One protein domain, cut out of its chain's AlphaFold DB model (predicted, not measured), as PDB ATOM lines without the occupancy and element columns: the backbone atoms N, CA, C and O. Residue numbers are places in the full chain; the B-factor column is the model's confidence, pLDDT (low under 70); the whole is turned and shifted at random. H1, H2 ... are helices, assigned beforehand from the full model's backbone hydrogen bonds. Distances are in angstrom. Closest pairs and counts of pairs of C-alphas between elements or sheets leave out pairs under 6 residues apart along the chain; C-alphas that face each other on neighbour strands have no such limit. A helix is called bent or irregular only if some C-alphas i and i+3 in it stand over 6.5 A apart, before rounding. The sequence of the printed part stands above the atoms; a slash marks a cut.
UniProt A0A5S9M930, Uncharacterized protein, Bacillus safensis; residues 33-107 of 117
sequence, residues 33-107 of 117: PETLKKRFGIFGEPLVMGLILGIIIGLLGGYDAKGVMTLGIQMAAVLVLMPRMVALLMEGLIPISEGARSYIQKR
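What this domain is: This is residues 33 to 107 of the 117 residues of an uncharacterized protein of Bacillus safensis (UniProt A0A5S9M930). From the first printed residue you meet a small irregular helix, H1, at the start of H2, and H2 then makes a lopsided helical hairpin with the much longer H3. Residues 81 to 107 of H3 stick out from this small body as a long single arm, which gives the whole its length. The printed part has 75 residues, with three named helices in the order H1, H2, H3 and no named strand, and its class is all helix. It is extended, with a radius of gyration of the C-alphas of 19.3 A, and spans 62 by 29 by 13 A.

How they stand to each other: Begin with H1, residues 33 to 44, and look on to H2, residues 46 to 60. The two only just touch, with 3 pairs of C-alphas within 8 A, and H2 does so with residues 46 to 49 alone. Their closest C-alphas are those of Pro 33 and Pro 46, 6.2 A apart, and their lines stand at a steep tilt of 64 degrees, the same way. Next find H3, residues 65 to 107, which forms a helical hairpin with H2. They touch with 41 pairs of C-alphas within 8 A, and H3 does so with residues 67 to 80 alone. Their closest C-alphas are those of Gly 54 and Gly 72, 4.0 A apart. Their lines stand at a steep tilt of 43 degrees, opposite ways. H1 and H3 are apart. In the backbone, every O i to N i+4 pair of H2 is within hydrogen-bond range, against 5 of 8 in H1 and 34 of 39 in H3.

Where its parts are: Find C-alpha 33 at (41.020, 7.610, -7.681), where H1 begins; it runs to residue 44, 5.9 A from first to last C-alpha. H1 is irregular: C-alphas 39 and 42 are 9.5 A apart. H2 begins at C-alpha 46, at (40.157, 10.446, -2.237), and reaches residue 60 after 20.7 A. H3 runs 62.9 A from C-alpha 65 to C-alpha 107 at (0.120, -6.587, -15.223). Look near residue 78 for its kink of 27 degrees. H3 is neither bent nor irregular, but only just: C-alphas 92 and 95 are 6.4 A apart.

The domain as a whole: The two C-alphas farthest apart are those of Asp 64 and Arg 107, at 63.2 A. Without residues 81 to 107, which stand free, the body has 48 residues and spans 33 by 18 by 12 A. The printed part has no cut, and the links H1 to H2 and H2 to H3 are tight. Mean pLDDT of the printed part is 82.6; look for values under 70 at residues 33 to 44 and at residue 107.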
ATOM      1  N   PRO A  33      40.383   7.801  -8.975       51.50
ATOM      2  CA  PRO A  33      41.020   7.610  -7.681       51.50
ATOM      3  C   PRO A  33      41.844   6.321  -7.623       51.50
ATOM      4  O   PRO A  33      42.905   6.290  -7.011       51.50
ATOM      5  N   GLU A  34      41.414   5.272  -8.329       53.41
ATOM      6  CA  GLU A  34      42.140   4.005  -8.437       53.41
ATOM      7  C   GLU A  34      43.480   4.128  -9.183       53.41
ATOM      8  O   GLU A  34      44.482   3.530  -8.777       53.41
ATOM      9  N   THR A  35      43.532   4.936 -10.246       52.25
ATOM     10  CA  THR A  35      44.735   5.157 -11.064       52.25
ATOM     11  C   THR A  35      45.719   6.095 -10.363       52.25
ATOM     12  O   THR A  35      46.933   5.867 -10.420       52.25
ATOM     13  N   LEU A  36      45.217   7.097  -9.625       55.34
ATOM     14  CA  LEU A  36      46.046   7.909  -8.728       55.34
ATOM     15  C   LEU A  36      46.583   7.082  -7.559       55.34
ATOM     16  O   LEU A  36      47.770   7.177  -7.263       55.34
ATOM     17  N   LYS A  37      45.770   6.231  -6.924       53.97
ATOM     18  CA  LYS A  37      46.215   5.377  -5.808       53.97
ATOM     19  C   LYS A  37      47.322   4.407  -6.245       53.97
ATOM     20  O   LYS A  37      48.278   4.199  -5.504       53.97
ATOM     21  N   LYS A  38      47.262   3.882  -7.479       57.75
ATOM     22  CA  LYS A  38      48.295   2.996  -8.058       57.75
ATOM     23  C   LYS A  38      49.607   3.687  -8.446       57.75
ATOM     24  O   LYS A  38      50.645   3.035  -8.401       57.75
ATOM     25  N   ARG A  39      49.589   4.965  -8.851       59.78
ATOM     26  CA  ARG A  39      50.804   5.705  -9.271       59.78
ATOM     27  C   ARG A  39      51.386   6.621  -8.190       59.78
ATOM     28  O   ARG A  39      52.588   6.851  -8.198       59.78
ATOM     29  N   PHE A  40      50.557   7.118  -7.274       58.59
ATOM     30  CA  PHE A  40      50.915   8.078  -6.223       58.59
ATOM     31  C   PHE A  40      50.714   7.530  -4.791       58.59
ATOM     32  O   PHE A  40      50.956   8.242  -3.816       58.59
ATOM     33  N   GLY A  41      50.316   6.262  -4.628       65.31
ATOM     34  CA  GLY A  41      50.223   5.601  -3.321       65.31
ATOM     35  C   GLY A  41      49.212   6.272  -2.383       65.31
ATOM     36  O   GLY A  41      48.066   6.508  -2.766       65.31
ATOM     37  N   ILE A  42      49.647   6.606  -1.160       65.62
ATOM     38  CA  ILE A  42      48.841   7.286  -0.124       65.62
ATOM     39  C   ILE A  42      48.244   8.624  -0.586       65.62
ATOM     40  O   ILE A  42      47.195   9.025  -0.094       65.62
ATOM     41  N   PHE A  43      48.861   9.294  -1.562       67.38
ATOM     42  CA  PHE A  43      48.361  10.556  -2.108       67.38
ATOM     43  C   PHE A  43      47.164  10.369  -3.040       67.38
ATOM     44  O   PHE A  43      46.465  11.334  -3.299       67.38
ATOM     45  N   GLY A  44      46.910   9.161  -3.552       66.25
ATOM     46  CA  GLY A  44      45.805   8.908  -4.479       66.25
ATOM     47  C   GLY A  44      44.491   8.500  -3.820       66.25
ATOM     48  O   GLY A  44      43.496   8.285  -4.509       66.25
ATOM     49  N   GLU A  45      44.464   8.372  -2.495       78.12
ATOM     50  CA  GLU A  45      43.229   8.098  -1.774       78.12
ATOM     51  C   GLU A  45      42.344   9.360  -1.769       78.12
ATOM     52  O   GLU A  45      42.836  10.425  -1.389       78.12
ATOM     53  N   PRO A  46      41.052   9.285  -2.163       79.31
ATOM     54  CA  PRO A  46      40.157  10.446  -2.237       79.31
ATOM     55  C   PRO A  46      40.184  11.331  -0.991       79.31
ATOM     56  O   PRO A  46      40.179  12.552  -1.092       79.31
ATOM     57  N   LEU A  47      40.268  10.713   0.189       85.94
ATOM     58  CA  LEU A  47      40.358  11.404   1.470       85.94
ATOM     59  C   LEU A  47      41.625  12.272   1.578       85.94
ATOM     60  O   LEU A  47      41.542  13.433   1.973       85.94
ATOM     61  N   VAL A  48      42.783  11.733   1.192       86.88
ATOM     62  CA  VAL A  48      44.069  12.449   1.225       86.88
ATOM     63  C   VAL A  48      44.107  13.534   0.150       86.88
ATOM     64  O   VAL A  48      44.548  14.648   0.428       86.88
ATOM     65  N   MET A  49      43.559  13.263  -1.037       83.81
ATOM     66  CA  MET A  49      43.386  14.277  -2.084       83.81
ATOM     67  C   MET A  49      42.507  15.437  -1.608       83.81
ATOM     68  O   MET A  49      42.871  16.593  -1.798       83.81
ATOM     69  N   GLY A  50      41.388  15.149  -0.938       85.94
ATOM     70  CA  GLY A  50      40.514  16.170  -0.356       85.94
ATOM     71  C   GLY A  50      41.205  17.003   0.717       85.94
ATOM     72  O   GLY A  50      41.059  18.224   0.729       85.94
ATOM     73  N   LEU A  51      42.001  16.363   1.576       89.56
ATOM     74  CA  LEU A  51      42.782  17.047   2.603       89.56
ATOM     75  C   LEU A  51      43.817  17.996   1.979       89.56
ATOM     76  O   LEU A  51      43.890  19.162   2.356       89.56
ATOM     77  N   ILE A  52      44.595  17.512   1.007       88.94
ATOM     78  CA  ILE A  52      45.649  18.288   0.339       88.94
ATOM     79  C   ILE A  52      45.051  19.456  -0.436       88.94
ATOM     80  O   ILE A  52      45.512  20.586  -0.291       88.94
ATOM     81  N   LEU A  53      44.000  19.206  -1.220       87.56
ATOM     82  CA  LEU A  53      43.305  20.256  -1.959       87.56
ATOM     83  C   LEU A  53      42.693  21.287  -1.005       87.56
ATOM     84  O   LEU A  53      42.835  22.482  -1.245       87.56
ATOM     85  N   GLY A  54      42.088  20.857   0.104       89.25
ATOM     86  CA  GLY A  54      41.535  21.764   1.109       89.25
ATOM     87  C   GLY A  54      42.599  22.608   1.817       89.25
ATOM     88  O   GLY A  54      42.363  23.787   2.070       89.25
ATOM     89  N   ILE A  55      43.794  22.059   2.064       90.19
ATOM     90  CA  ILE A  55      44.927  22.820   2.614       90.19
ATOM     91  C   ILE A  55      45.440  23.847   1.598       90.19
ATOM     92  O   ILE A  55      45.642  25.007   1.951       90.19
ATOM     93  N   ILE A  56      45.616  23.453   0.333       89.81
ATOM     94  CA  ILE A  56      46.079  24.353  -0.735       89.81
ATOM     95  C   ILE A  56      45.087  25.503  -0.931       89.81
ATOM     96  O   ILE A  56      45.484  26.665  -0.950       89.81
ATOM     97  N   ILE A  57      43.793  25.191  -1.031       89.62
ATOM     98  CA  ILE A  57      42.736  26.191  -1.205       89.62
ATOM     99  C   ILE A  57      42.621  27.076   0.041       89.62
ATOM    100  O   ILE A  57      42.483  28.287  -0.093       89.62
ATOM    101  N   GLY A  58      42.731  26.507   1.245       89.06
ATOM    102  CA  GLY A  58      42.717  27.269   2.493       89.06
ATOM    103  C   GLY A  58      43.873  28.271   2.585       89.06
ATOM    104  O   GLY A  58      43.656  29.417   2.971       89.06
ATOM    105  N   LEU A  59      45.082  27.868   2.180       90.94
ATOM    106  CA  LEU A  59      46.245  28.760   2.132       90.94
ATOM    107  C   LEU A  59      46.081  29.858   1.074       90.94
ATOM    108  O   LEU A  59      46.356  31.022   1.355       90.94
ATOM    109  N   LEU A  60      45.596  29.512  -0.123       90.88
ATOM    110  CA  LEU A  60      45.330  30.483  -1.193       90.88
ATOM    111  C   LEU A  60      44.192  31.453  -0.843       90.88
ATOM    112  O   LEU A  60      44.207  32.599  -1.282       90.88
ATOM    113  N   GLY A  61      43.223  31.009  -0.043       88.06
ATOM    114  CA  GLY A  61      42.107  31.819   0.442       88.06
ATOM    115  C   GLY A  61      42.462  32.768   1.589       88.06
ATOM    116  O   GLY A  61      41.590  33.502   2.041       88.06
ATOM    117  N   GLY A  62      43.710  32.762   2.072       88.75
ATOM    118  CA  GLY A  62      44.152  33.628   3.168       88.75
ATOM    119  C   GLY A  62      43.546  33.270   4.528       88.75
ATOM    120  O   GLY A  62      43.503  34.121   5.414       88.75
ATOM    121  N   TYR A  63      43.069  32.033   4.701       85.19
ATOM    122  CA  TYR A  63      42.551  31.563   5.983       85.19
ATOM    123  C   TYR A  63      43.696  31.345   6.981       85.19
ATOM    124  O   TYR A  63      44.800  30.926   6.633       85.19
ATOM    125  N   ASP A  64      43.417  31.589   8.254       90.69
ATOM    126  CA  ASP A  64      44.294  31.272   9.374       90.69
ATOM    127  C   ASP A  64      44.532  29.756   9.501       90.69
ATOM    128  O   ASP A  64      43.736  28.937   9.039       90.69
ATOM    129  N   ALA A  65      45.632  29.354  10.151       87.50
ATOM    130  CA  ALA A  65      46.072  27.951  10.210       87.50
ATOM    131  C   ALA A  65      44.980  26.985  10.715       87.50
ATOM    132  O   ALA A  65      44.870  25.849  10.249       87.50
ATOM    133  N   LYS A  66      44.122  27.459  11.626       88.81
ATOM    134  CA  LYS A  66      42.964  26.710  12.125       88.81
ATOM    135  C   LYS A  66      41.873  26.560  11.058       88.81
ATOM    136  O   LYS A  66      41.304  25.475  10.919       88.81
ATOM    137  N   GLY A  67      41.604  27.617  10.292       88.56
ATOM    138  CA  GLY A  67      40.667  27.615   9.168       88.56
ATOM    139  C   GLY A  67      41.104  26.664   8.055       88.56
ATOM    140  O   GLY A  67      40.312  25.832   7.621       88.56
ATOM    141  N   VAL A  68      42.385  26.698   7.678       91.62
ATOM    142  CA  VAL A  68      42.967  25.803   6.660       91.62
ATOM    143  C   VAL A  68      42.822  24.330   7.052       91.62
ATOM    144  O   VAL A  68      42.384  23.505   6.251       91.62
ATOM    145  N   MET A  69      43.146  23.992   8.302       89.94
ATOM    146  CA  MET A  69      43.054  22.616   8.792       89.94
ATOM    147  C   MET A  69      41.599  22.136   8.881       89.94
ATOM    148  O   MET A  69      41.299  20.996   8.527       89.94
ATOM    149  N   THR A  70      40.685  23.023   9.284       92.25
ATOM    150  CA  THR A  70      39.242  22.741   9.299       92.25
ATOM    151  C   THR A  70      38.719  22.468   7.890       92.25
ATOM    152  O   THR A  70      38.038  21.466   7.682       92.25
ATOM    153  N   LEU A  71      39.085  23.303   6.914       92.31
ATOM    154  CA  LEU A  71      38.711  23.137   5.506       92.31
ATOM    155  C   LEU A  71      39.228  21.817   4.926       92.31
ATOM    156  O   LEU A  71      38.461  21.075   4.312       92.31
ATOM    157  N   GLY A  72      40.501  21.494   5.164       91.00
ATOM    158  CA  GLY A  72      41.098  20.226   4.742       91.00
ATOM    159  C   GLY A  72      40.334  19.015   5.280       91.00
ATOM    160  O   GLY A  72      39.961  18.126   4.516       91.00
ATOM    161  N   ILE A  73      40.046  18.997   6.585       92.44
ATOM    162  CA  ILE A  73      39.320  17.892   7.231       92.44
ATOM    163  C   ILE A  73      37.872  17.807   6.727       92.44
ATOM    164  O   ILE A  73      37.378  16.709   6.473       92.44
ATOM    165  N   GLN A  74      37.190  18.940   6.539       92.19
ATOM    166  CA  GLN A  74      35.827  18.968   6.005       92.19
ATOM    167  C   GLN A  74      35.765  18.407   4.582       92.19
ATOM    168  O   GLN A  74      34.930  17.551   4.301       92.19
ATOM    169  N   MET A  75      36.672  18.828   3.699       91.06
ATOM    170  CA  MET A  75      36.733  18.332   2.320       91.06
ATOM    171  C   MET A  75      37.022  16.828   2.276       91.06
ATOM    172  O   MET A  75      36.342  16.082   1.569       91.06
ATOM    173  N   ALA A  76      37.973  16.371   3.090       90.19
ATOM    174  CA  ALA A  76      38.279  14.957   3.268       90.19
ATOM    175  C   ALA A  76      37.058  14.146   3.748       90.19
ATOM    176  O   ALA A  76      36.768  13.077   3.208       90.19
ATOM    177  N   ALA A  77      36.308  14.668   4.723       92.19
ATOM    178  CA  ALA A  77      35.107  14.021   5.244       92.19
ATOM    179  C   ALA A  77      33.987  13.953   4.195       92.19
ATOM    180  O   ALA A  77      33.374  12.902   4.019       92.19
ATOM    181  N   VAL A  78      33.743  15.035   3.451       92.06
ATOM    182  CA  VAL A  78      32.699  15.101   2.415       92.06
ATOM    183  C   VAL A  78      32.930  14.057   1.322       92.06
ATOM    184  O   VAL A  78      31.983  13.379   0.930       92.06
ATOM    185  N   LEU A  79      34.177  13.860   0.879       89.88
ATOM    186  CA  LEU A  79      34.514  12.860  -0.144       89.88
ATOM    187  C   LEU A  79      34.269  11.415   0.306       89.88
ATOM    188  O   LEU A  79      34.025  10.551  -0.531       89.88
ATOM    189  N   VAL A  80      34.305  11.144   1.611       87.44
ATOM    190  CA  VAL A  80      33.968   9.823   2.162       87.44
ATOM    191  C   VAL A  80      32.470   9.691   2.421       87.44
ATOM    192  O   VAL A  80      31.899   8.622   2.203       87.44
ATOM    193  N   LEU A  81      31.824  10.759   2.884       92.38
ATOM    194  CA  LEU A  81      30.417  10.748   3.280       92.38
ATOM    195  C   LEU A  81      29.468  10.792   2.078       92.38
ATOM    196  O   LEU A  81      28.537   9.995   2.027       92.38
ATOM    197  N   MET A  82      29.712  11.662   1.092       91.56
ATOM    198  CA  MET A  82      28.860  11.804  -0.099       91.56
ATOM    199  C   MET A  82      28.582  10.482  -0.823       91.56
ATOM    200  O   MET A  82      27.406  10.147  -0.980       91.56
ATOM    201  N   PRO A  83      29.594   9.688  -1.231       88.06
ATOM    202  CA  PRO A  83      29.328   8.448  -1.954       88.06
ATOM    203  C   PRO A  83      28.556   7.439  -1.102       88.06
ATOM    204  O   PRO A  83      27.719   6.715  -1.628       88.06
ATOM    205  N   ARG A  84      28.773   7.426   0.220       90.12
ATOM    206  CA  ARG A  84      28.042   6.547   1.143       90.12
ATOM    207  C   ARG A  84      26.579   6.942   1.269       90.12
ATOM    208  O   ARG A  84      25.713   6.078   1.219       90.12
ATOM    209  N   MET A  85      26.297   8.238   1.388       94.56
ATOM    210  CA  MET A  85      24.920   8.733   1.434       94.56
ATOM    211  C   MET A  85      24.176   8.407   0.136       94.56
ATOM    212  O   MET A  85      23.036   7.956   0.181       94.56
ATOM    213  N   VAL A  86      24.831   8.568  -1.017       92.19
ATOM    214  CA  VAL A  86      24.247   8.204  -2.316       92.19
ATOM    215  C   VAL A  86      24.046   6.691  -2.436       92.19
ATOM    216  O   VAL A  86      22.998   6.262  -2.908       92.19
ATOM    217  N   ALA A  87      24.996   5.874  -1.975       91.56
ATOM    218  CA  ALA A  87      24.870   4.418  -1.992       91.56
ATOM    219  C   ALA A  87      23.663   3.934  -1.175       91.56
ATOM    220  O   ALA A  87      22.878   3.141  -1.683       91.56
ATOM    221  N   LEU A  88      23.445   4.488   0.021       92.69
ATOM    222  CA  LEU A  88      22.277   4.170   0.851       92.69
ATOM    223  C   LEU A  88      20.954   4.504   0.151       92.69
ATOM    224  O   LEU A  88      19.991   3.743   0.236       92.69
ATOM    225  N   LEU A  89      20.901   5.627  -0.573       93.31
ATOM    226  CA  LEU A  89      19.728   5.962  -1.379       93.31
ATOM    227  C   LEU A  89      19.526   4.945  -2.505       93.31
ATOM    228  O   LEU A  89      18.401   4.512  -2.727       93.31
ATOM    229  N   MET A  90      20.593   4.525  -3.186       89.62
ATOM    230  CA  MET A  90      20.498   3.517  -4.247       89.62
ATOM    231  C   MET A  90      20.046   2.167  -3.698       89.62
ATOM    232  O   MET A  90      19.143   1.565  -4.263       89.62
ATOM    233  N   GLU A  91      20.585   1.729  -2.567       88.81
ATOM    234  CA  GLU A  91      20.141   0.520  -1.868       88.81
ATOM    235  C   GLU A  91      18.663   0.593  -1.468       88.81
ATOM    236  O   GLU A  91      17.960  -0.406  -1.574       88.81
ATOM    237  N   GLY A  92      18.160   1.769  -1.078       89.38
ATOM    238  CA  GLY A  92      16.734   1.986  -0.813       89.38
ATOM    239  C   GLY A  92      15.858   2.047  -2.074       89.38
ATOM    240  O   GLY A  92      14.694   1.653  -2.041       89.38
ATOM    241  N   LEU A  93      16.401   2.509  -3.204       87.19
ATOM    242  CA  LEU A  93      15.686   2.642  -4.481       87.19
ATOM    243  C   LEU A  93      15.715   1.371  -5.342       87.19
ATOM    244  O   LEU A  93      14.789   1.153  -6.127       87.19
ATOM    245  N   ILE A  94      16.736   0.523  -5.212       89.31
ATOM    246  CA  ILE A  94      16.837  -0.782  -5.881       89.31
ATOM    247  C   ILE A  94      15.598  -1.658  -5.615       89.31
ATOM    248  O   ILE A  94      14.960  -2.051  -6.595       89.31
ATOM    249  N   PRO A  95      15.153  -1.902  -4.365       87.88
ATOM    250  CA  PRO A  95      13.975  -2.730  -4.110       87.88
ATOM    251  C   PRO A  95      12.683  -2.084  -4.628       87.88
ATOM    252  O   PRO A  95      11.780  -2.789  -5.078       87.88
ATOM    253  N   ILE A  96      12.591  -0.747  -4.640       87.25
ATOM    254  CA  ILE A  96      11.465  -0.028  -5.261       87.25
ATOM    255  C   ILE A  96      11.454  -0.267  -6.777       87.25
ATOM    256  O   ILE A  96      10.403  -0.541  -7.360       87.25
ATOM    257  N   SER A  97      12.625  -0.206  -7.410       84.00
ATOM    258  CA  SER A  97      12.804  -0.409  -8.849       84.00
ATOM    259  C   SER A  97      12.490  -1.851  -9.258       84.00
ATOM    260  O   SER A  97      11.791  -2.075 -10.247       84.00
ATOM    261  N   GLU A  98      12.935  -2.836  -8.477       83.31
ATOM    262  CA  GLU A  98      12.618  -4.257  -8.669       83.31
ATOM    263  C   GLU A  98      11.134  -4.559  -8.421       83.31
ATOM    264  O   GLU A  98      10.494  -5.250  -9.220       83.31
ATOM    265  N   GLY A  99      10.547  -3.977  -7.370       82.50
ATOM    266  CA  GLY A  99       9.121  -4.065  -7.063       82.50
ATOM    267  C   GLY A  99       8.252  -3.516  -8.193       82.50
ATOM    268  O   GLY A  99       7.349  -4.212  -8.667       82.50
ATOM    269  N   ALA A 100       8.572  -2.325  -8.707       78.00
ATOM    270  CA  ALA A 100       7.899  -1.729  -9.861       78.00
ATOM    271  C   ALA A 100       8.035  -2.605 -11.117       78.00
ATOM    272  O   ALA A 100       7.055  -2.821 -11.834       78.00
ATOM    273  N   ARG A 101       9.222  -3.180 -11.355       74.25
ATOM    274  CA  ARG A 101       9.469  -4.097 -12.476       74.25
ATOM    275  C   ARG A 101       8.608  -5.357 -12.372       74.25
ATOM    276  O   ARG A 101       7.984  -5.745 -13.359       74.25
ATOM    277  N   SER A 102       8.503  -5.946 -11.180       75.00
ATOM    278  CA  SER A 102       7.655  -7.119 -10.925       75.00
ATOM    279  C   SER A 102       6.154  -6.805 -11.038       75.00
ATOM    280  O   SER A 102       5.390  -7.620 -11.553       75.00
ATOM    281  N   TYR A 103       5.725  -5.605 -10.629       76.12
ATOM    282  CA  TYR A 103       4.345  -5.137 -10.765       76.12
ATOM    283  C   TYR A 103       3.956  -4.943 -12.237       76.12
ATOM    284  O   TYR A 103       2.911  -5.428 -12.672       76.12
ATOM    285  N   ILE A 104       4.831  -4.311 -13.027       77.06
ATOM    286  CA  ILE A 104       4.646  -4.138 -14.475       77.06
ATOM    287  C   ILE A 104       4.613  -5.501 -15.183       77.06
ATOM    288  O   ILE A 104       3.735  -5.726 -16.016       77.06
ATOM    289  N   GLN A 105       5.500  -6.436 -14.820       71.31
ATOM    290  CA  GLN A 105       5.512  -7.793 -15.386       71.31
ATOM    291  C   GLN A 105       4.241  -8.594 -15.061       71.31
ATOM    292  O   GLN A 105       3.722  -9.282 -15.937       71.31
ATOM    293  N   LYS A 106       3.696  -8.481 -13.840       71.62
ATOM    294  CA  LYS A 106       2.433  -9.141 -13.453       71.62
ATOM    295  C   LYS A 106       1.215  -8.575 -14.191       71.62
ATOM    296  O   LYS A 106       0.283  -9.317 -14.482       71.62
ATOM    297  N   ARG A 107       1.211  -7.271 -14.499       69.75
ATOM    298  CA  ARG A 107       0.120  -6.587 -15.223       69.75
ATOM    299  C   ARG A 107       0.209  -6.722 -16.748       69.75
ATOM    300  O   ARG A 107      -0.827  -6.650 -17.399       69.75
TER     301      ARG A 107